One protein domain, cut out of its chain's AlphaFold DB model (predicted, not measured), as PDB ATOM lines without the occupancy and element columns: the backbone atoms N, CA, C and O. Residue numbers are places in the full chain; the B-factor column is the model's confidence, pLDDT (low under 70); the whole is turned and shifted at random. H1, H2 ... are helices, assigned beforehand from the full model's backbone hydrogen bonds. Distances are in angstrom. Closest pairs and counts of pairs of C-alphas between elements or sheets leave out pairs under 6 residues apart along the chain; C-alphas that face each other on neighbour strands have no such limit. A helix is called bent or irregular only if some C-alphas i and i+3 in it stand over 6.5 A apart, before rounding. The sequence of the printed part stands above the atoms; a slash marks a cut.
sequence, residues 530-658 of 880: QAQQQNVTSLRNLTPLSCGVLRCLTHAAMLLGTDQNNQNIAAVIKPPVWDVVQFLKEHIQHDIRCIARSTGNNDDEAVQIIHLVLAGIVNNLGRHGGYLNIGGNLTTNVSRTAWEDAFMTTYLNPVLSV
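What this domain is: This is residues 530 to 658 of the 880 residues of the protein "Reverse transcriptase domain-containing protein" of Paramuricea clavata (UniProt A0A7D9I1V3). Two helices, H1 and H2, lie side by side as a hairpin; H3 turns off at a corner from the end of H2, and the last part of H4 packs crosswise on H3. The far end of H1 folds back near residue 565, and residues 621 to 627 stick out. The printed part has 129 residues with four named helices, in the order H1, H2, H3, H4, and no named strand; the class is all helix. It is compact and rounded, with a radius of gyration of the C-alphas of 15.1 A and spans of 41 by 35 by 27 A.

How they stand to each other: H1, residues 544 to 572, has a kink of 140 degrees near residue 565 and is irregular, with C-alphas 564 and 567 9.3 A apart. It touches H2, residues 580 to 599, in a helical hairpin with a shallow tilt of 8 degrees, opposite ways; the closest C-alphas, of Cys 552 and Ile 588, are 5.4 A apart. H3, residues 603 to 623, touches H2 with residues 603 to 607 alone, about perpendicular at 82 degrees; the closest C-alphas, of Ala 596 and Ala 606, are 5.0 A apart. H4, residues 637 to 656, touches H3 with residues 651 to 655 alone, about perpendicular at 78 degrees; the closest C-alphas, of Ile 617 and Tyr 651, are 5.9 A apart. H4 has a kink of 39 degrees near residue 649 and is only just irregular, with C-alphas 650 and 653 7.0 A apart. H2 and H4 are apart. Every O i to N i+4 pair is within hydrogen-bond range in H2 and H3, against 21 of 25 in H1 and 13 of 16 in H4.

Where its parts are: H1 begins at C-alpha 544, (-23.830, -16.436, -7.323), and measures 24.1 A from first to last C-alpha, H2 28.6 A, H3 30.7 A and H4 25.0 A. H4 ends at C-alpha 656, (-21.907, -5.175, -3.663).

The domain as a whole: The two C-alphas farthest apart, of Ala 531 and Gly 625, are 43.0 A apart. The printed part has no cut, and the link from H3 to H4 is long, with 13 residues. The mean pLDDT of the printed part is 77.4, and 31 residues are under 70, among them residues 530 to 542 and 621 to 633.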
ATOM      1  N   GLN A 530     -20.165 -22.585 -23.267       50.69
ATOM      2  CA  GLN A 530     -21.511 -22.936 -23.748       50.69
ATOM      3  C   GLN A 530     -22.060 -24.253 -23.170       50.69
ATOM      4  O   GLN A 530     -23.275 -24.428 -23.113       50.69
ATOM      5  N   ALA A 531     -21.190 -25.168 -22.723       45.84
ATOM      6  CA  ALA A 531     -21.606 -26.406 -22.057       45.84
ATOM      7  C   ALA A 531     -22.087 -26.148 -20.614       45.84
ATOM      8  O   ALA A 531     -22.818 -26.956 -20.047       45.84
ATOM      9  N   GLN A 532     -21.746 -24.987 -20.043       51.06
ATOM     10  CA  GLN A 532     -22.198 -24.515 -18.733       51.06
ATOM     11  C   GLN A 532     -23.565 -23.813 -18.809       51.06
ATOM     12  O   GLN A 532     -23.756 -22.738 -18.258       51.06
ATOM     13  N   GLN A 533     -24.572 -24.418 -19.450       40.44
ATOM     14  CA  GLN A 533     -25.950 -23.880 -19.451       40.44
ATOM     15  C   GLN A 533     -26.604 -23.788 -18.051       40.44
ATOM     16  O   GLN A 533     -27.784 -23.449 -17.946       40.44
ATOM     17  N   GLN A 534     -25.881 -24.095 -16.975       47.00
ATOM     18  CA  GLN A 534     -26.336 -23.934 -15.603       47.00
ATOM     19  C   GLN A 534     -25.818 -22.605 -15.048       47.00
ATOM     20  O   GLN A 534     -24.639 -22.287 -15.169       47.00
ATOM     21  N   ASN A 535     -26.731 -21.830 -14.460       49.81
ATOM     22  CA  ASN A 535     -26.431 -20.599 -13.733       49.81
ATOM     23  C   ASN A 535     -25.236 -20.802 -12.787       49.81
ATOM     24  O   ASN A 535     -25.096 -21.886 -12.223       49.81
ATOM     25  N   VAL A 536     -24.411 -19.765 -12.587       51.84
ATOM     26  CA  VAL A 536     -23.347 -19.766 -11.569       51.84
ATOM     27  C   VAL A 536     -23.975 -20.150 -10.229       51.84
ATOM     28  O   VAL A 536     -24.701 -19.363  -9.627       51.84
ATOM     29  N   THR A 537     -23.754 -21.388  -9.794       54.44
ATOM     30  CA  THR A 537     -24.187 -21.869  -8.485       54.44
ATOM     31  C   THR A 537     -23.311 -21.243  -7.406       54.44
ATOM     32  O   THR A 537     -22.179 -20.826  -7.666       54.44
ATOM     33  N   SER A 538     -23.833 -21.157  -6.181       56.72
ATOM     34  CA  SER A 538     -23.009 -20.789  -5.031       56.72
ATOM     35  C   SER A 538     -21.851 -21.778  -4.904       56.72
ATOM     36  O   SER A 538     -22.068 -22.990  -4.883       56.72
ATOM     37  N   LEU A 539     -20.629 -21.259  -4.829       61.69
ATOM     38  CA  LEU A 539     -19.410 -22.047  -4.670       61.69
ATOM     39  C   LEU A 539     -18.839 -21.750  -3.293       61.69
ATOM     40  O   LEU A 539     -18.411 -20.623  -3.045       61.69
ATOM     41  N   ARG A 540     -18.816 -22.757  -2.415       69.12
ATOM     42  CA  ARG A 540     -18.404 -22.587  -1.012       69.12
ATOM     43  C   ARG A 540     -19.243 -21.479  -0.353       69.12
ATOM     44  O   ARG A 540     -20.469 -21.547  -0.371       69.12
ATOM     45  N   ASN A 541     -18.588 -20.432   0.146       63.66
ATOM     46  CA  ASN A 541     -19.211 -19.265   0.773       63.66
ATOM     47  C   ASN A 541     -19.554 -18.140  -0.225       63.66
ATOM     48  O   ASN A 541     -20.035 -17.079   0.175       63.66
ATOM     49  N   LEU A 542     -19.295 -18.326  -1.524       69.44
ATOM     50  CA  LEU A 542     -19.536 -17.303  -2.538       69.44
ATOM     51  C   LEU A 542     -20.989 -17.352  -3.016       69.44
ATOM     52  O   LEU A 542     -21.448 -18.363  -3.554       69.44
ATOM     53  N   THR A 543     -21.696 -16.226  -2.898       72.62
ATOM     54  CA  THR A 543     -22.994 -16.045  -3.560       72.62
ATOM     55  C   THR A 543     -22.824 -16.103  -5.087       72.62
ATOM     56  O   THR A 543     -21.735 -15.808  -5.591       72.62
ATOM     57  N   PRO A 544     -23.880 -16.430  -5.857       72.56
ATOM     58  CA  PRO A 544     -23.830 -16.436  -7.323       72.56
ATOM     59  C   PRO A 544     -23.266 -15.145  -7.933       72.56
ATOM     60  O   PRO A 544     -22.430 -15.195  -8.835       72.56
ATOM     61  N   LEU A 545     -23.657 -13.987  -7.385       81.69
ATOM     62  CA  LEU A 545     -23.158 -12.681  -7.811       81.69
ATOM     63  C   LEU A 545     -21.663 -12.514  -7.514       81.69
ATOM     64  O   LEU A 545     -20.889 -12.161  -8.403       81.69
ATOM     65  N   SER A 546     -21.251 -12.795  -6.278       84.06
ATOM     66  CA  SER A 546     -19.856 -12.689  -5.849       84.06
ATOM     67  C   SER A 546     -18.945 -13.617  -6.649       84.06
ATOM     68  O   SER A 546     -17.875 -13.207  -7.100       84.06
ATOM     69  N   CYS A 547     -19.397 -14.851  -6.886       84.50
ATOM     70  CA  CYS A 547     -18.694 -15.814  -7.719       84.50
ATOM     71  C   CYS A 547     -18.598 -15.335  -9.172       84.50
ATOM     72  O   CYS A 547     -17.522 -15.421  -9.758       84.50
ATOM     73  N   GLY A 548     -19.683 -14.803  -9.748       86.12
ATOM     74  CA  GLY A 548     -19.691 -14.273 -11.114       86.12
ATOM     75  C   GLY A 548     -18.707 -13.116 -11.300       86.12
ATOM     76  O   GLY A 548     -17.883 -13.144 -12.213       86.12
ATOM     77  N   VAL A 549     -18.721 -12.135 -10.391       90.25
ATOM     78  CA  VAL A 549     -17.791 -10.993 -10.430       90.25
ATOM     79  C   VAL A 549     -16.342 -11.459 -10.273       90.25
ATOM     80  O   VAL A 549     -15.481 -11.074 -11.065       90.25
ATOM     81  N   LEU A 550     -16.056 -12.312  -9.285       90.69
ATOM     82  CA  LEU A 550     -14.700 -12.796  -9.029       90.69
ATOM     83  C   LEU A 550     -14.151 -13.647 -10.185       90.69
ATOM     84  O   LEU A 550     -12.979 -13.520 -10.557       90.69
ATOM     85  N   ARG A 551     -15.000 -14.484 -10.785       91.00
ATOM     86  CA  ARG A 551     -14.653 -15.305 -11.947       91.00
ATOM     87  C   ARG A 551     -14.369 -14.444 -13.173       91.00
ATOM     88  O   ARG A 551     -13.318 -14.615 -13.788       91.00
ATOM     89  N   CYS A 552     -15.209 -13.443 -13.441       93.06
ATOM     90  CA  CYS A 552     -14.990 -12.497 -14.533       93.06
ATOM     91  C   CYS A 552     -13.645 -11.764 -14.393       93.06
ATOM     92  O   CYS A 552     -12.904 -11.627 -15.368       93.06
ATOM     93  N   LEU A 553     -13.294 -11.319 -13.179       93.75
ATOM     94  CA  LEU A 553     -12.001 -10.681 -12.901       93.75
ATOM     95  C   LEU A 553     -10.824 -11.642 -13.106       93.75
ATOM     96  O   LEU A 553      -9.784 -11.246 -13.634       93.75
ATOM     97  N   THR A 554     -10.995 -12.905 -12.720       91.44
ATOM     98  CA  THR A 554      -9.990 -13.958 -12.907       91.44
ATOM     99  C   THR A 554      -9.750 -14.228 -14.393       91.44
ATOM    100  O   THR A 554      -8.604 -14.202 -14.841       91.44
ATOM    101  N   HIS A 555     -10.812 -14.396 -15.186       93.75
ATOM    102  CA  HIS A 555     -10.703 -14.580 -16.633       93.75
ATOM    103  C   HIS A 555     -10.129 -13.347 -17.339       93.75
ATOM    104  O   HIS A 555      -9.273 -13.493 -18.210       93.75
ATOM    105  N   ALA A 556     -10.510 -12.132 -16.928       94.00
ATOM    106  CA  ALA A 556      -9.925 -10.897 -17.451       94.00
ATOM    107  C   ALA A 556      -8.419 -10.794 -17.140       94.00
ATOM    108  O   ALA A 556      -7.634 -10.375 -17.992       94.00
ATOM    109  N   ALA A 557      -7.990 -11.221 -15.948       90.25
ATOM    110  CA  ALA A 557      -6.577 -11.273 -15.582       90.25
ATOM    111  C   ALA A 557      -5.802 -12.333 -16.383       90.25
ATOM    112  O   ALA A 557      -4.673 -12.072 -16.802       90.25
ATOM    113  N   MET A 558      -6.402 -13.503 -16.625       88.19
ATOM    114  CA  MET A 558      -5.821 -14.542 -17.485       88.19
ATOM    115  C   MET A 558      -5.698 -14.068 -18.935       88.19
ATOM    116  O   MET A 558      -4.651 -14.274 -19.544       88.19
ATOM    117  N   LEU A 559      -6.711 -13.368 -19.454       91.75
ATOM    118  CA  LEU A 559      -6.702 -12.792 -20.800       91.75
ATOM    119  C   LEU A 559      -5.623 -11.709 -20.934       91.75
ATOM    120  O   LEU A 559      -4.893 -11.678 -21.911       91.75
ATOM    121  N   LEU A 560      -5.432 -10.867 -19.918       88.31
ATOM    122  CA  LEU A 560      -4.302  -9.931 -19.893       88.31
ATOM    123  C   LEU A 560      -2.940 -10.656 -19.843       88.31
ATOM    124  O   LEU A 560      -1.916 -10.118 -20.264       88.31
ATOM    125  N   GLY A 561      -2.907 -11.878 -19.308       78.12
ATOM    126  CA  GLY A 561      -1.721 -12.729 -19.285       78.12
ATOM    127  C   GLY A 561      -1.333 -13.286 -20.657       78.12
ATOM    128  O   GLY A 561      -0.138 -13.477 -20.902       78.12
ATOM    129  N   THR A 562      -2.296 -13.502 -21.565       82.44
ATOM    130  CA  THR A 562      -2.013 -14.060 -22.902       82.44
ATOM    131  C   THR A 562      -1.181 -13.107 -23.754       82.44
ATOM    132  O   THR A 562      -0.328 -13.567 -24.507       82.44
ATOM    133  N   ASP A 563      -1.347 -11.796 -23.556       76.25
ATOM    134  CA  ASP A 563      -0.547 -10.733 -24.187       76.25
ATOM    135  C   ASP A 563       0.948 -10.807 -23.826       76.25
ATOM    136  O   ASP A 563       1.802 -10.335 -24.573       76.25
ATOM    137  N   GLN A 564       1.287 -11.390 -22.670       73.06
ATOM    138  CA  GLN A 564       2.677 -11.557 -22.234       73.06
ATOM    139  C   GLN A 564       3.235 -12.927 -22.612       73.06
ATOM    140  O   GLN A 564       4.375 -13.021 -23.063       73.06
ATOM    141  N   ASN A 565       2.469 -13.992 -22.365       72.31
ATOM    142  CA  ASN A 565       2.867 -15.354 -22.697       72.31
ATOM    143  C   ASN A 565       1.634 -16.264 -22.811       72.31
ATOM    144  O   ASN A 565       1.156 -16.822 -21.819       72.31
ATOM    145  N   ASN A 566       1.152 -16.439 -24.040       71.00
ATOM    146  CA  ASN A 566       0.001 -17.284 -24.342       71.00
ATOM    147  C   ASN A 566       0.213 -18.761 -23.954       71.00
ATOM    148  O   ASN A 566      -0.707 -19.393 -23.445       71.00
ATOM    149  N   GLN A 567       1.426 -19.302 -24.121       69.69
ATOM    150  CA  GLN A 567       1.741 -20.705 -23.803       69.69
ATOM    151  C   GLN A 567       1.621 -20.997 -22.303       69.69
ATOM    152  O   GLN A 567       1.111 -22.043 -21.911       69.69
ATOM    153  N   ASN A 568       2.024 -20.051 -21.451       72.25
ATOM    154  CA  ASN A 568       1.882 -20.200 -20.004       72.25
ATOM    155  C   ASN A 568       0.415 -20.221 -19.569       72.25
ATOM    156  O   ASN A 568       0.063 -20.987 -18.677       72.25
ATOM    157  N   ILE A 569      -0.439 -19.396 -20.182       79.31
ATOM    158  CA  ILE A 569      -1.879 -19.411 -19.887       79.31
ATOM    159  C   ILE A 569      -2.530 -20.678 -20.453       79.31
ATOM    160  O   ILE A 569      -3.347 -21.284 -19.766       79.31
ATOM    161  N   ALA A 570      -2.114 -21.131 -21.641       75.50
ATOM    162  CA  ALA A 570      -2.558 -22.399 -22.221       75.50
ATOM    163  C   ALA A 570      -2.269 -23.586 -21.289       75.50
ATOM    164  O   ALA A 570      -3.153 -24.396 -21.038       75.50
ATOM    165  N   ALA A 571      -1.065 -23.644 -20.711       71.69
ATOM    166  CA  ALA A 571      -0.654 -24.700 -19.782       71.69
ATOM    167  C   ALA A 571      -1.428 -24.692 -18.449       71.69
ATOM    168  O   ALA A 571      -1.483 -25.702 -17.749       71.69
ATOM    169  N   VAL A 572      -2.018 -23.550 -18.083       79.44
ATOM    170  CA  VAL A 572      -2.838 -23.404 -16.876       79.44
ATOM    171  C   VAL A 572      -4.270 -23.916 -17.096       79.44
ATOM    172  O   VAL A 572      -4.919 -24.293 -16.121       79.44
ATOM    173  N   ILE A 573      -4.767 -23.950 -18.337       78.94
ATOM    174  CA  ILE A 573      -6.144 -24.346 -18.676       78.94
ATOM    175  C   ILE A 573      -6.245 -25.858 -18.908       78.94
ATOM    176  O   ILE A 573      -5.450 -26.460 -19.626       78.94
ATOM    177  N   LYS A 574      -7.259 -26.471 -18.294       77.06
ATOM    178  CA  LYS A 574      -7.564 -27.902 -18.326       77.06
ATOM    179  C   LYS A 574      -9.072 -28.095 -18.566       77.06
ATOM    180  O   LYS A 574      -9.875 -27.578 -17.793       77.06
ATOM    181  N   PRO A 575      -9.491 -28.873 -19.578       67.31
ATOM    182  CA  PRO A 575      -8.664 -29.523 -20.597       67.31
ATOM    183  C   PRO A 575      -7.958 -28.503 -21.514       67.31
ATOM    184  O   PRO A 575      -8.423 -27.368 -21.611       67.31
ATOM    185  N   PRO A 576      -6.847 -28.883 -22.176       69.38
ATOM    186  CA  PRO A 576      -6.098 -27.976 -23.040       69.38
ATOM    187  C   PRO A 576      -6.976 -27.437 -24.174       69.38
ATOM    188  O   PRO A 576      -7.789 -28.157 -24.756       69.38
ATOM    189  N   VAL A 577      -6.794 -26.156 -24.488       71.62
ATOM    190  CA  VAL A 577      -7.564 -25.436 -25.507       71.62
ATOM    191  C   VAL A 577      -6.642 -24.889 -26.588       71.62
ATOM    192  O   VAL A 577      -5.535 -24.435 -26.307       71.62
ATOM    193  N   TRP A 578      -7.110 -24.938 -27.833       68.69
ATOM    194  CA  TRP A 578      -6.352 -24.506 -29.008       68.69
ATOM    195  C   TRP A 578      -6.289 -22.973 -29.122       68.69
ATOM    196  O   TRP A 578      -5.216 -22.421 -29.350       68.69
ATOM    197  N   ASP A 579      -7.413 -22.284 -28.896       82.25
ATOM    198  CA  ASP A 579      -7.501 -20.820 -28.871       82.25
ATOM    199  C   ASP A 579      -7.855 -20.326 -27.465       82.25
ATOM    200  O   ASP A 579      -9.018 -20.233 -27.067       82.25
ATOM    201  N   VAL A 580      -6.808 -20.016 -26.700       85.00
ATOM    202  CA  VAL A 580      -6.902 -19.506 -25.326       85.00
ATOM    203  C   VAL A 580      -7.617 -18.155 -25.271       85.00
ATOM    204  O   VAL A 580      -8.390 -17.902 -24.348       85.00
ATOM    205  N   VAL A 581      -7.372 -17.276 -26.246       88.81
ATOM    206  CA  VAL A 581      -7.918 -15.914 -26.253       88.81
ATOM    207  C   VAL A 581      -9.420 -15.963 -26.489       88.81
ATOM    208  O   VAL A 581     -10.179 -15.336 -25.747       88.81
ATOM    209  N   GLN A 582      -9.855 -16.727 -27.490       87.81
ATOM    210  CA  GLN A 582     -11.271 -16.913 -27.777       87.81
ATOM    211  C   GLN A 582     -11.980 -17.630 -26.626       87.81
ATOM    212  O   GLN A 582     -13.033 -17.176 -26.180       87.81
ATOM    213  N   PHE A 583     -11.364 -18.678 -26.072       88.00
ATOM    214  CA  PHE A 583     -11.887 -19.390 -24.907       88.00
ATOM    215  C   PHE A 583     -12.143 -18.453 -23.716       88.00
ATOM    216  O   PHE A 583     -13.236 -18.453 -23.147       88.00
ATOM    217  N   LEU A 584     -11.173 -17.606 -23.359       91.69
ATOM    218  CA  LEU A 584     -11.318 -16.662 -22.246       91.69
ATOM    219  C   LEU A 584     -12.340 -15.556 -22.543       91.69
ATOM    220  O   LEU A 584     -13.078 -15.162 -21.642       91.69
ATOM    221  N   LYS A 585     -12.439 -15.077 -23.791       91.88
ATOM    222  CA  LYS A 585     -13.469 -14.101 -24.197       91.88
ATOM    223  C   LYS A 585     -14.881 -14.659 -24.040       91.88
ATOM    224  O   LYS A 585     -15.752 -13.962 -23.524       91.88
ATOM    225  N   GLU A 586     -15.106 -15.903 -24.452       89.12
ATOM    226  CA  GLU A 586     -16.404 -16.570 -24.306       89.12
ATOM    227  C   GLU A 586     -16.794 -16.745 -22.836       89.12
ATOM    228  O   GLU A 586     -17.948 -16.512 -22.471       89.12
ATOM    229  N   HIS A 587     -15.825 -17.090 -21.985       89.94
ATOM    230  CA  HIS A 587     -16.017 -17.172 -20.535       89.94
ATOM    231  C   HIS A 587     -16.356 -15.810 -19.915       89.94
ATOM    232  O   HIS A 587     -17.334 -15.714 -19.181       89.94
ATOM    233  N   ILE A 588     -15.648 -14.733 -20.277       93.38
ATOM    234  CA  ILE A 588     -15.960 -13.371 -19.799       93.38
ATOM    235  C   ILE A 588     -17.376 -12.946 -20.216       93.38
ATOM    236  O   ILE A 588     -18.129 -12.408 -19.406       93.38
ATOM    237  N   GLN A 589     -17.772 -13.206 -21.465       92.12
ATOM    238  CA  GLN A 589     -19.127 -12.900 -21.936       92.12
ATOM    239  C   GLN A 589     -20.195 -13.695 -21.179       92.12
ATOM    240  O   GLN A 589     -21.269 -13.169 -20.885       92.12
ATOM    241  N   HIS A 590     -19.919 -14.963 -20.877       86.94
ATOM    242  CA  HIS A 590     -20.807 -15.783 -20.064       86.94
ATOM    243  C   HIS A 590     -20.926 -15.229 -18.637       86.94
ATOM    244  O   HIS A 590     -22.044 -15.041 -18.158       86.94
ATOM    245  N   ASP A 591     -19.805 -14.883 -18.000       90.00
ATOM    246  CA  ASP A 591     -19.785 -14.329 -16.643       90.00
ATOM    247  C   ASP A 591     -20.568 -13.010 -16.544       90.00
ATOM    248  O   ASP A 591     -21.355 -12.840 -15.612       90.00
ATOM    249  N   ILE A 592     -20.433 -12.106 -17.526       91.50
ATOM    250  CA  ILE A 592     -21.200 -10.846 -17.591       91.50
ATOM    251  C   ILE A 592     -22.706 -11.128 -17.614       91.50
ATOM    252  O   ILE A 592     -23.454 -10.548 -16.827       91.50
ATOM    253  N   ARG A 593     -23.157 -12.068 -18.453       86.75
ATOM    254  CA  ARG A 593     -24.578 -12.452 -18.524       86.75
ATOM    255  C   ARG A 593     -25.065 -13.078 -17.221       86.75
ATOM    256  O   ARG A 593     -26.216 -12.879 -16.836       86.75
ATOM    257  N   CYS A 594     -24.218 -13.845 -16.537       81.31
ATOM    258  CA  CYS A 594     -24.548 -14.402 -15.230       81.31
ATOM    259  C   CYS A 594     -24.697 -13.303 -14.172       81.31
ATOM    260  O   CYS A 594     -25.685 -13.316 -13.443       81.31
ATOM    261  N   ILE A 595     -23.795 -12.318 -14.140       87.06
ATOM    262  CA  ILE A 595     -23.887 -11.151 -13.246       87.06
ATOM    263  C   ILE A 595     -25.166 -10.349 -13.526       87.06
ATOM    264  O   ILE A 595     -25.893 -10.006 -12.589       87.06
ATOM    265  N   ALA A 596     -25.468 -10.091 -14.802       84.62
ATOM    266  CA  ALA A 596     -26.675  -9.392 -15.241       84.62
ATOM    267  C   ALA A 596     -27.940 -10.098 -14.723       84.62
ATOM    268  O   ALA A 596     -28.776  -9.486 -14.057       84.62
ATOM    269  N   ARG A 597     -28.028 -11.422 -14.906       78.62
ATOM    270  CA  ARG A 597     -29.140 -12.242 -14.395       78.62
ATOM    271  C   ARG A 597     -29.229 -12.249 -12.872       78.62
ATOM    272  O   ARG A 597     -30.319 -12.081 -12.345       78.62
ATOM    273  N   SER A 598     -28.109 -12.418 -12.165       76.44
ATOM    274  CA  SER A 598     -28.094 -12.465 -10.695       76.44
ATOM    275  C   SER A 598     -28.498 -11.144 -10.040       76.44
ATOM    276  O   SER A 598     -28.931 -11.147  -8.893       76.44
ATOM    277  N   THR A 599     -28.352 -10.022 -10.746       75.69
ATOM    278  CA  THR A 599     -28.715  -8.688 -10.241       75.69
ATOM    279  C   THR A 599     -30.010  -8.141 -10.829       75.69
ATOM    280  O   THR A 599     -30.509  -7.122 -10.351       75.69
ATOM    281  N   GLY A 600     -30.573  -8.793 -11.850       72.38
ATOM    282  CA  GLY A 600     -31.727  -8.272 -12.579       72.38
ATOM    283  C   GLY A 600     -31.424  -7.075 -13.472       72.38
ATOM    284  O   GLY A 600     -32.330  -6.307 -13.801       72.38
ATOM    285  N   ASN A 601     -30.154  -6.891 -13.805       80.31
ATOM    286  CA  ASN A 601     -29.635  -5.763 -14.554       80.31
ATOM    287  C   ASN A 601     -29.359  -6.160 -16.009       80.31
ATOM    288  O   ASN A 601     -29.359  -7.344 -16.350       80.31
ATOM    289  N   ASN A 602     -29.134  -5.176 -16.876       82.94
ATOM    290  CA  ASN A 602     -28.664  -5.443 -18.239       82.94
ATOM    291  C   ASN A 602     -27.139  -5.690 -18.275       82.94
ATOM    292  O   ASN A 602     -26.441  -5.514 -17.273       82.94
ATOM    293  N   ASP A 603     -26.621  -6.112 -19.431       85.19
ATOM    294  CA  ASP A 603     -25.193  -6.412 -19.600       85.19
ATOM    295  C   ASP A 603     -24.309  -5.170 -19.350       85.19
ATOM    296  O   ASP A 603     -23.232  -5.295 -18.766       85.19
ATOM    297  N   ASP A 604     -24.774  -3.962 -19.693       84.56
ATOM    298  CA  ASP A 604     -24.033  -2.710 -19.466       84.56
ATOM    299  C   ASP A 604     -23.909  -2.370 -17.975       84.56
ATOM    300  O   ASP A 604     -22.841  -1.994 -17.492       84.56
ATOM    301  N   GLU A 605     -24.992  -2.531 -17.220       85.75
ATOM    302  CA  GLU A 605     -25.015  -2.391 -15.767       85.75
ATOM    303  C   GLU A 605     -24.138  -3.472 -15.110       85.75
ATOM    304  O   GLU A 605     -23.399  -3.170 -14.175       85.75
ATOM    305  N   ALA A 606     -24.136  -4.709 -15.621       89.06
ATOM    306  CA  ALA A 606     -23.233  -5.765 -15.156       89.06
ATOM    307  C   ALA A 606     -21.753  -5.419 -15.399       89.06
ATOM    308  O   ALA A 606     -20.908  -5.620 -14.521       89.06
ATOM    309  N   VAL A 607     -21.433  -4.826 -16.549       92.19
ATOM    310  CA  VAL A 607     -20.095  -4.293 -16.840       92.19
ATOM    311  C   VAL A 607     -19.754  -3.139 -15.894       92.19
ATOM    312  O   VAL A 607     -18.660  -3.114 -15.324       92.19
ATOM    313  N   GLN A 608     -20.686  -2.217 -15.636       89.44
ATOM    314  CA  GLN A 608     -20.481  -1.132 -14.669       89.44
ATOM    315  C   GLN A 608     -20.203  -1.657 -13.259       89.44
ATOM    316  O   GLN A 608     -19.320  -1.128 -12.588       89.44
ATOM    317  N   ILE A 609     -20.883  -2.721 -12.825       90.38
ATOM    318  CA  ILE A 609     -20.610  -3.397 -11.550       90.38
ATOM    319  C   ILE A 609     -19.148  -3.853 -11.480       90.38
ATOM    320  O   ILE A 609     -18.454  -3.547 -10.507       90.38
ATOM    321  N   ILE A 610     -18.650  -4.523 -12.522       93.69
ATOM    322  CA  ILE A 610     -17.251  -4.968 -12.595       93.69
ATOM    323  C   ILE A 610     -16.302  -3.761 -12.499       93.69
ATOM    324  O   ILE A 610     -15.325  -3.790 -11.745       93.69
ATOM    325  N   HIS A 611     -16.603  -2.668 -13.206       92.31
ATOM    326  CA  HIS A 611     -15.804  -1.441 -13.164       92.31
ATOM    327  C   HIS A 611     -15.830  -0.736 -11.801       92.31
ATOM    328  O   HIS A 611     -14.795  -0.230 -11.363       92.31
ATOM    329  N   LEU A 612     -16.967  -0.724 -11.102       91.25
ATOM    330  CA  LEU A 612     -17.088  -0.179  -9.748       91.25
ATOM    331  C   LEU A 612     -16.257  -0.993  -8.748       91.25
ATOM    332  O   LEU A 612     -15.570  -0.410  -7.907       91.25
ATOM    333  N   VAL A 613     -16.238  -2.323  -8.884       91.00
ATOM    334  CA  VAL A 613     -15.380  -3.204  -8.075       91.00
ATOM    335  C   VAL A 613     -13.899  -2.934  -8.357       91.00
ATOM    336  O   VAL A 613     -13.121  -2.745  -7.421       91.00
ATOM    337  N   LEU A 614     -13.500  -2.820  -9.628       91.25
ATOM    338  CA  LEU A 614     -12.131  -2.443 -10.008       91.25
ATOM    339  C   LEU A 614     -11.726  -1.074  -9.440       91.25
ATOM    340  O   LEU A 614     -10.617  -0.923  -8.921       91.25
ATOM    341  N   ALA A 615     -12.622  -0.086  -9.490       88.62
ATOM    342  CA  ALA A 615     -12.392   1.229  -8.897       88.62
ATOM    343  C   ALA A 615     -12.230   1.141  -7.370       88.62
ATOM    344  O   ALA A 615     -11.320   1.759  -6.812       88.62
ATOM    345  N   GLY A 616     -13.049   0.326  -6.698       85.12
ATOM    346  CA  GLY A 616     -12.930   0.028  -5.270       85.12
ATOM    347  C   GLY A 616     -11.569  -0.571  -4.904       85.12
ATOM    348  O   GLY A 616     -10.921  -0.106  -3.963       85.12
ATOM    349  N   ILE A 617     -11.078  -1.528  -5.699       85.81
ATOM    350  CA  ILE A 617      -9.745  -2.131  -5.530       85.81
ATOM    351  C   ILE A 617      -8.648  -1.063  -5.626       85.81
ATOM    352  O   ILE A 617      -7.795  -0.967  -4.740       85.81
ATOM    353  N   VAL A 618      -8.673  -0.226  -6.668       84.50
ATOM    354  CA  VAL A 618      -7.663   0.827  -6.880       84.50
ATOM    355  C   VAL A 618      -7.678   1.863  -5.753       84.50
ATOM    356  O   VAL A 618      -6.616   2.241  -5.251       84.50
ATOM    357  N   ASN A 619      -8.864   2.289  -5.314       81.12
ATOM    358  CA  ASN A 619      -9.018   3.278  -4.247       81.12
ATOM    359  C   ASN A 619      -8.497   2.757  -2.898       81.12
ATOM    360  O   ASN A 619      -7.797   3.484  -2.189       81.12
ATOM    361  N   ASN A 620      -8.766   1.491  -2.567       72.06
ATOM    362  CA  ASN A 620      -8.247   0.863  -1.349       72.06
ATOM    363  C   ASN A 620      -6.721   0.671  -1.391       72.06
ATOM    364  O   ASN A 620      -6.043   0.908  -0.390       72.06
ATOM    365  N   LEU A 621      -6.148   0.335  -2.553       69.06
ATOM    366  CA  LEU A 621      -4.689   0.256  -2.733       69.06
ATOM    367  C   LEU A 621      -3.996   1.621  -2.569       69.06
ATOM    368  O   LEU A 621      -2.851   1.680  -2.116       69.06
ATOM    369  N   GLY A 622      -4.679   2.717  -2.916       59.97
ATOM    370  CA  GLY A 622      -4.184   4.083  -2.729       59.97
ATOM    371  C   GLY A 622      -4.154   4.543  -1.267       59.97
ATOM    372  O   GLY A 622      -3.247   5.281  -0.889       59.97
ATOM    373  N   ARG A 623      -5.104   4.083  -0.436       61.75
ATOM    374  CA  ARG A 623      -5.227   4.468   0.985       61.75
ATOM    375  C   ARG A 623      -4.240   3.748   1.912       61.75
ATOM    376  O   ARG A 623      -3.781   4.350   2.874       61.75
ATOM    377  N   HIS A 624      -3.881   2.496   1.617       55.00
ATOM    378  CA  HIS A 624      -3.064   1.658   2.515       55.00
ATOM    379  C   HIS A 624      -1.565   1.575   2.171       55.00
ATOM    380  O   HIS A 624      -0.830   0.820   2.803       55.00
ATOM    381  N   GLY A 625      -1.065   2.351   1.201       43.00
ATOM    382  CA  GLY A 625       0.383   2.501   0.980       43.00
ATOM    383  C   GLY A 625       1.140   1.226   0.561       43.00
ATOM    384  O   GLY A 625       2.359   1.163   0.714       43.00
ATOM    385  N   GLY A 626       0.461   0.214   0.015       52.56
ATOM    386  CA  GLY A 626       1.083  -1.041  -0.416       52.56
ATOM    387  C   GLY A 626       0.070  -2.118  -0.804       52.56
ATOM    388  O   GLY A 626      -1.124  -1.983  -0.549       52.56
ATOM    389  N   TYR A 627       0.555  -3.194  -1.436       51.06
ATOM    390  CA  TYR A 627      -0.240  -4.403  -1.665       51.06
ATOM    391  C   TYR A 627      -0.611  -4.999  -0.302       51.06
ATOM    392  O   TYR A 627       0.279  -5.427   0.435       51.06
ATOM    393  N   LEU A 628      -1.902  -5.016   0.036       48.72
ATOM    394  CA  LEU A 628      -2.398  -5.816   1.151       48.72
ATOM    395  C   LEU A 628      -2.030  -7.277   0.868       48.72
ATOM    396  O   LEU A 628      -2.265  -7.780  -0.231       48.72
ATOM    397  N   ASN A 629      -1.394  -7.936   1.836       52.34
ATOM    398  CA  ASN A 629      -1.041  -9.351   1.756       52.34
ATOM    399  C   ASN A 629      -2.319 -10.176   1.968       52.34
ATOM    400  O   ASN A 629      -2.553 -10.723   3.042       52.34
ATOM    401  N   ILE A 630      -3.199 -10.152   0.968       54.47
ATOM    402  CA  ILE A 630      -4.467 -10.877   0.951       54.47
ATOM    403  C   ILE A 630      -4.096 -12.343   0.723       54.47
ATOM    404  O   ILE A 630      -3.733 -12.707  -0.386       54.47
ATOM    405  N   GLY A 631      -4.073 -13.134   1.798       48.69
ATOM    406  CA  GLY A 631      -4.034 -14.602   1.803       48.69
ATOM    407  C   GLY A 631      -3.143 -15.317   0.773       48.69
ATOM    408  O   GLY A 631      -3.607 -15.677  -0.297       48.69
ATOM    409  N   GLY A 632      -1.915 -15.679   1.158       56.62
ATOM    410  CA  GLY A 632      -1.204 -16.846   0.609       56.62
ATOM    411  C   GLY A 632      -0.789 -16.830  -0.876       56.62
ATOM    412  O   GLY A 632      -1.062 -15.929  -1.655       56.62
ATOM    413  N   ASN A 633      -0.044 -17.863  -1.262       62.06
ATOM    414  CA  ASN A 633       0.572 -18.076  -2.580       62.06
ATOM    415  C   ASN A 633      -0.301 -18.916  -3.543       62.06
ATOM    416  O   ASN A 633       0.220 -19.403  -4.545       62.06
ATOM    417  N   LEU A 634      -1.595 -19.105  -3.238       76.19
ATOM    418  CA  LEU A 634      -2.545 -19.968  -3.966       76.19
ATOM    419  C   LEU A 634      -2.030 -21.402  -4.219       76.19
ATOM    420  O   LEU A 634      -2.475 -22.062  -5.153       76.19
ATOM    421  N   THR A 635      -1.090 -21.913  -3.416       71.06
ATOM    422  CA  THR A 635      -0.511 -23.254  -3.636       71.06
ATOM    423  C   THR A 635      -1.320 -24.382  -3.008       71.06
ATOM    424  O   THR A 635      -1.021 -25.542  -3.261       71.06
ATOM    425  N   THR A 636      -2.313 -24.074  -2.170       70.75
ATOM    426  CA  THR A 636      -3.219 -25.061  -1.557       70.75
ATOM    427  C   THR A 636      -4.669 -24.592  -1.625       70.75
ATOM    428  O   THR A 636      -4.930 -23.387  -1.649       70.75
ATOM    429  N   ASN A 637      -5.625 -25.519  -1.573       69.88
ATOM    430  CA  ASN A 637      -7.047 -25.176  -1.507       69.88
ATOM    431  C   ASN A 637      -7.402 -24.306  -0.296       69.88
ATOM    432  O   ASN A 637      -8.121 -23.327  -0.450       69.88
ATOM    433  N   VAL A 638      -6.824 -24.594   0.875       74.25
ATOM    434  CA  VAL A 638      -6.996 -23.766   2.082       74.25
ATOM    435  C   VAL A 638      -6.515 -22.334   1.831       74.25
ATOM    436  O   VAL A 638      -7.201 -21.377   2.181       74.25
ATOM    437  N   SER A 639      -5.364 -22.169   1.167       75.56
ATOM    438  CA  SER A 639      -4.852 -20.837   0.820       75.56
ATOM    439  C   SER A 639      -5.731 -20.111  -0.202       75.56
ATOM    440  O   SER A 639      -5.877 -18.898  -0.102       75.56
ATOM    441  N   ARG A 640      -6.353 -20.840  -1.141       83.81
ATOM    442  CA  ARG A 640      -7.320 -20.280  -2.094       83.81
ATOM    443  C   ARG A 640      -8.583 -19.815  -1.378       83.81
ATOM    444  O   ARG A 640      -8.994 -18.688  -1.607       83.81
ATOM    445  N   THR A 641      -9.176 -20.633  -0.510       80.12
ATOM    446  CA  THR A 641     -10.394 -20.257   0.228       80.12
ATOM    447  C   THR A 641     -10.140 -19.046   1.125       80.12
ATOM    448  O   THR A 641     -10.880 -18.072   1.064       80.12
ATOM    449  N   ALA A 642      -9.021 -19.031   1.859       79.81
ATOM    450  CA  ALA A 642      -8.628 -17.871   2.661       79.81
ATOM    451  C   ALA A 642      -8.404 -16.609   1.806       79.81
ATOM    452  O   ALA A 642      -8.722 -15.498   2.234       79.81
ATOM    453  N   TRP A 643      -7.858 -16.766   0.594       85.31
ATOM    454  CA  TRP A 643      -7.732 -15.670  -0.364       85.31
ATOM    455  C   TRP A 643      -9.101 -15.174  -0.842       85.31
ATOM    456  O   TRP A 643      -9.320 -13.966  -0.864       85.31
ATOM    457  N   GLU A 644     -10.019 -16.083  -1.188       85.38
ATOM    458  CA  GLU A 644     -11.385 -15.759  -1.616       85.38
ATOM    459  C   GLU A 644     -12.114 -14.969  -0.524       85.38
ATOM    460  O   GLU A 644     -12.588 -13.868  -0.796       85.38
ATOM    461  N   ASP A 645     -12.115 -15.448   0.721       81.62
ATOM    462  CA  ASP A 645     -12.783 -14.782   1.848       81.62
ATOM    463  C   ASP A 645     -12.200 -13.389   2.132       81.62
ATOM    464  O   ASP A 645     -12.929 -12.408   2.334       81.62
ATOM    465  N   ALA A 646     -10.870 -13.270   2.104       82.31
ATOM    466  CA  ALA A 646     -10.196 -11.998   2.318       82.31
ATOM    467  C   ALA A 646     -10.466 -11.014   1.167       82.31
ATOM    468  O   ALA A 646     -10.704  -9.825   1.409       82.31
ATOM    469  N   PHE A 647     -10.478 -11.492  -0.080       86.06
ATOM    470  CA  PHE A 647     -10.803 -10.684  -1.254       86.06
ATOM    471  C   PHE A 647     -12.259 -10.210  -1.217       86.06
ATOM    472  O   PHE A 647     -12.534  -9.031  -1.459       86.06
ATOM    473  N   MET A 648     -13.179 -11.098  -0.836       84.88
ATOM    474  CA  MET A 648     -14.595 -10.789  -0.668       84.88
ATOM    475  C   MET A 648     -14.816  -9.687   0.362       84.88
ATOM    476  O   MET A 648     -15.421  -8.662   0.051       84.88
ATOM    477  N   THR A 649     -14.273  -9.876   1.561       82.31
ATOM    478  CA  THR A 649     -14.439  -8.949   2.685       82.31
ATOM    479  C   THR A 649     -13.842  -7.576   2.383       82.31
ATOM    480  O   THR A 649     -14.435  -6.551   2.710       82.31
ATOM    481  N   THR A 650     -12.682  -7.544   1.726       81.50
ATOM    482  CA  THR A 650     -11.929  -6.301   1.506       81.50
ATOM    483  C   THR A 650     -12.426  -5.509   0.296       81.50
ATOM    484  O   THR A 650     -12.420  -4.278   0.326       81.50
ATOM    485  N   TYR A 651     -12.819  -6.189  -0.787       85.00
ATOM    486  CA  TYR A 651     -13.041  -5.538  -2.083       85.00
ATOM    487  C   TYR A 651     -14.444  -5.706  -2.650       85.00
ATOM    488  O   TYR A 651     -14.965  -4.745  -3.212       85.00
ATOM    489  N   LEU A 652     -15.060  -6.885  -2.531       86.56
ATOM    490  CA  LEU A 652     -16.368  -7.121  -3.153       86.56
ATOM    491  C   LEU A 652     -17.515  -6.666  -2.257       86.56
ATOM    492  O   LEU A 652     -18.316  -5.844  -2.692       86.56
ATOM    493  N   ASN A 653     -17.584  -7.139  -1.014       84.06
ATOM    494  CA  ASN A 653     -18.698  -6.848  -0.105       84.06
ATOM    495  C   ASN A 653     -18.964  -5.341   0.076       84.06
ATOM    496  O   ASN A 653     -20.129  -4.960  -0.018       84.06
ATOM    497  N   PRO A 654     -17.948  -4.463   0.231       84.19
ATOM    498  CA  PRO A 654     -18.181  -3.022   0.359       84.19
ATOM    499  C   PRO A 654     -18.803  -2.363  -0.879       84.19
ATOM    500  O   PRO A 654     -19.371  -1.282  -0.770       84.19
ATOM    501  N   VAL A 655     -18.655  -2.970  -2.060       84.81
ATOM    502  CA  VAL A 655     -19.219  -2.462  -3.319       84.81
ATOM    503  C   VAL A 655     -20.579  -3.100  -3.585       84.81
ATOM    504  O   VAL A 655     -21.524  -2.406  -3.954       84.81
ATOM    505  N   LEU A 656     -20.691  -4.416  -3.381       83.19
ATOM    506  CA  LEU A 656     -21.907  -5.175  -3.663       83.19
ATOM    507  C   LEU A 656     -23.059  -4.826  -2.706       83.19
ATOM    508  O   LEU A 656     -24.206  -4.841  -3.141       83.19
ATOM    509  N   SER A 657     -22.777  -4.457  -1.450       78.38
ATOM    510  CA  SER A 657     -23.809  -4.090  -0.464       78.38
ATOM    511  C   SER A 657     -24.514  -2.759  -0.751       78.38
ATOM    512  O   SER A 657     -25.612  -2.531  -0.260       78.38
ATOM    513  N   VAL A 658     -23.903  -1.879  -1.550       78.06
ATOM    514  CA  VAL A 658     -24.438  -0.546  -1.901       78.06
ATOM    515  C   VAL A 658     -24.536  -0.344  -3.413       78.06
ATOM    516  O   VAL A 658     -24.598   0.781  -3.919       78.06
TER     517      VAL A 658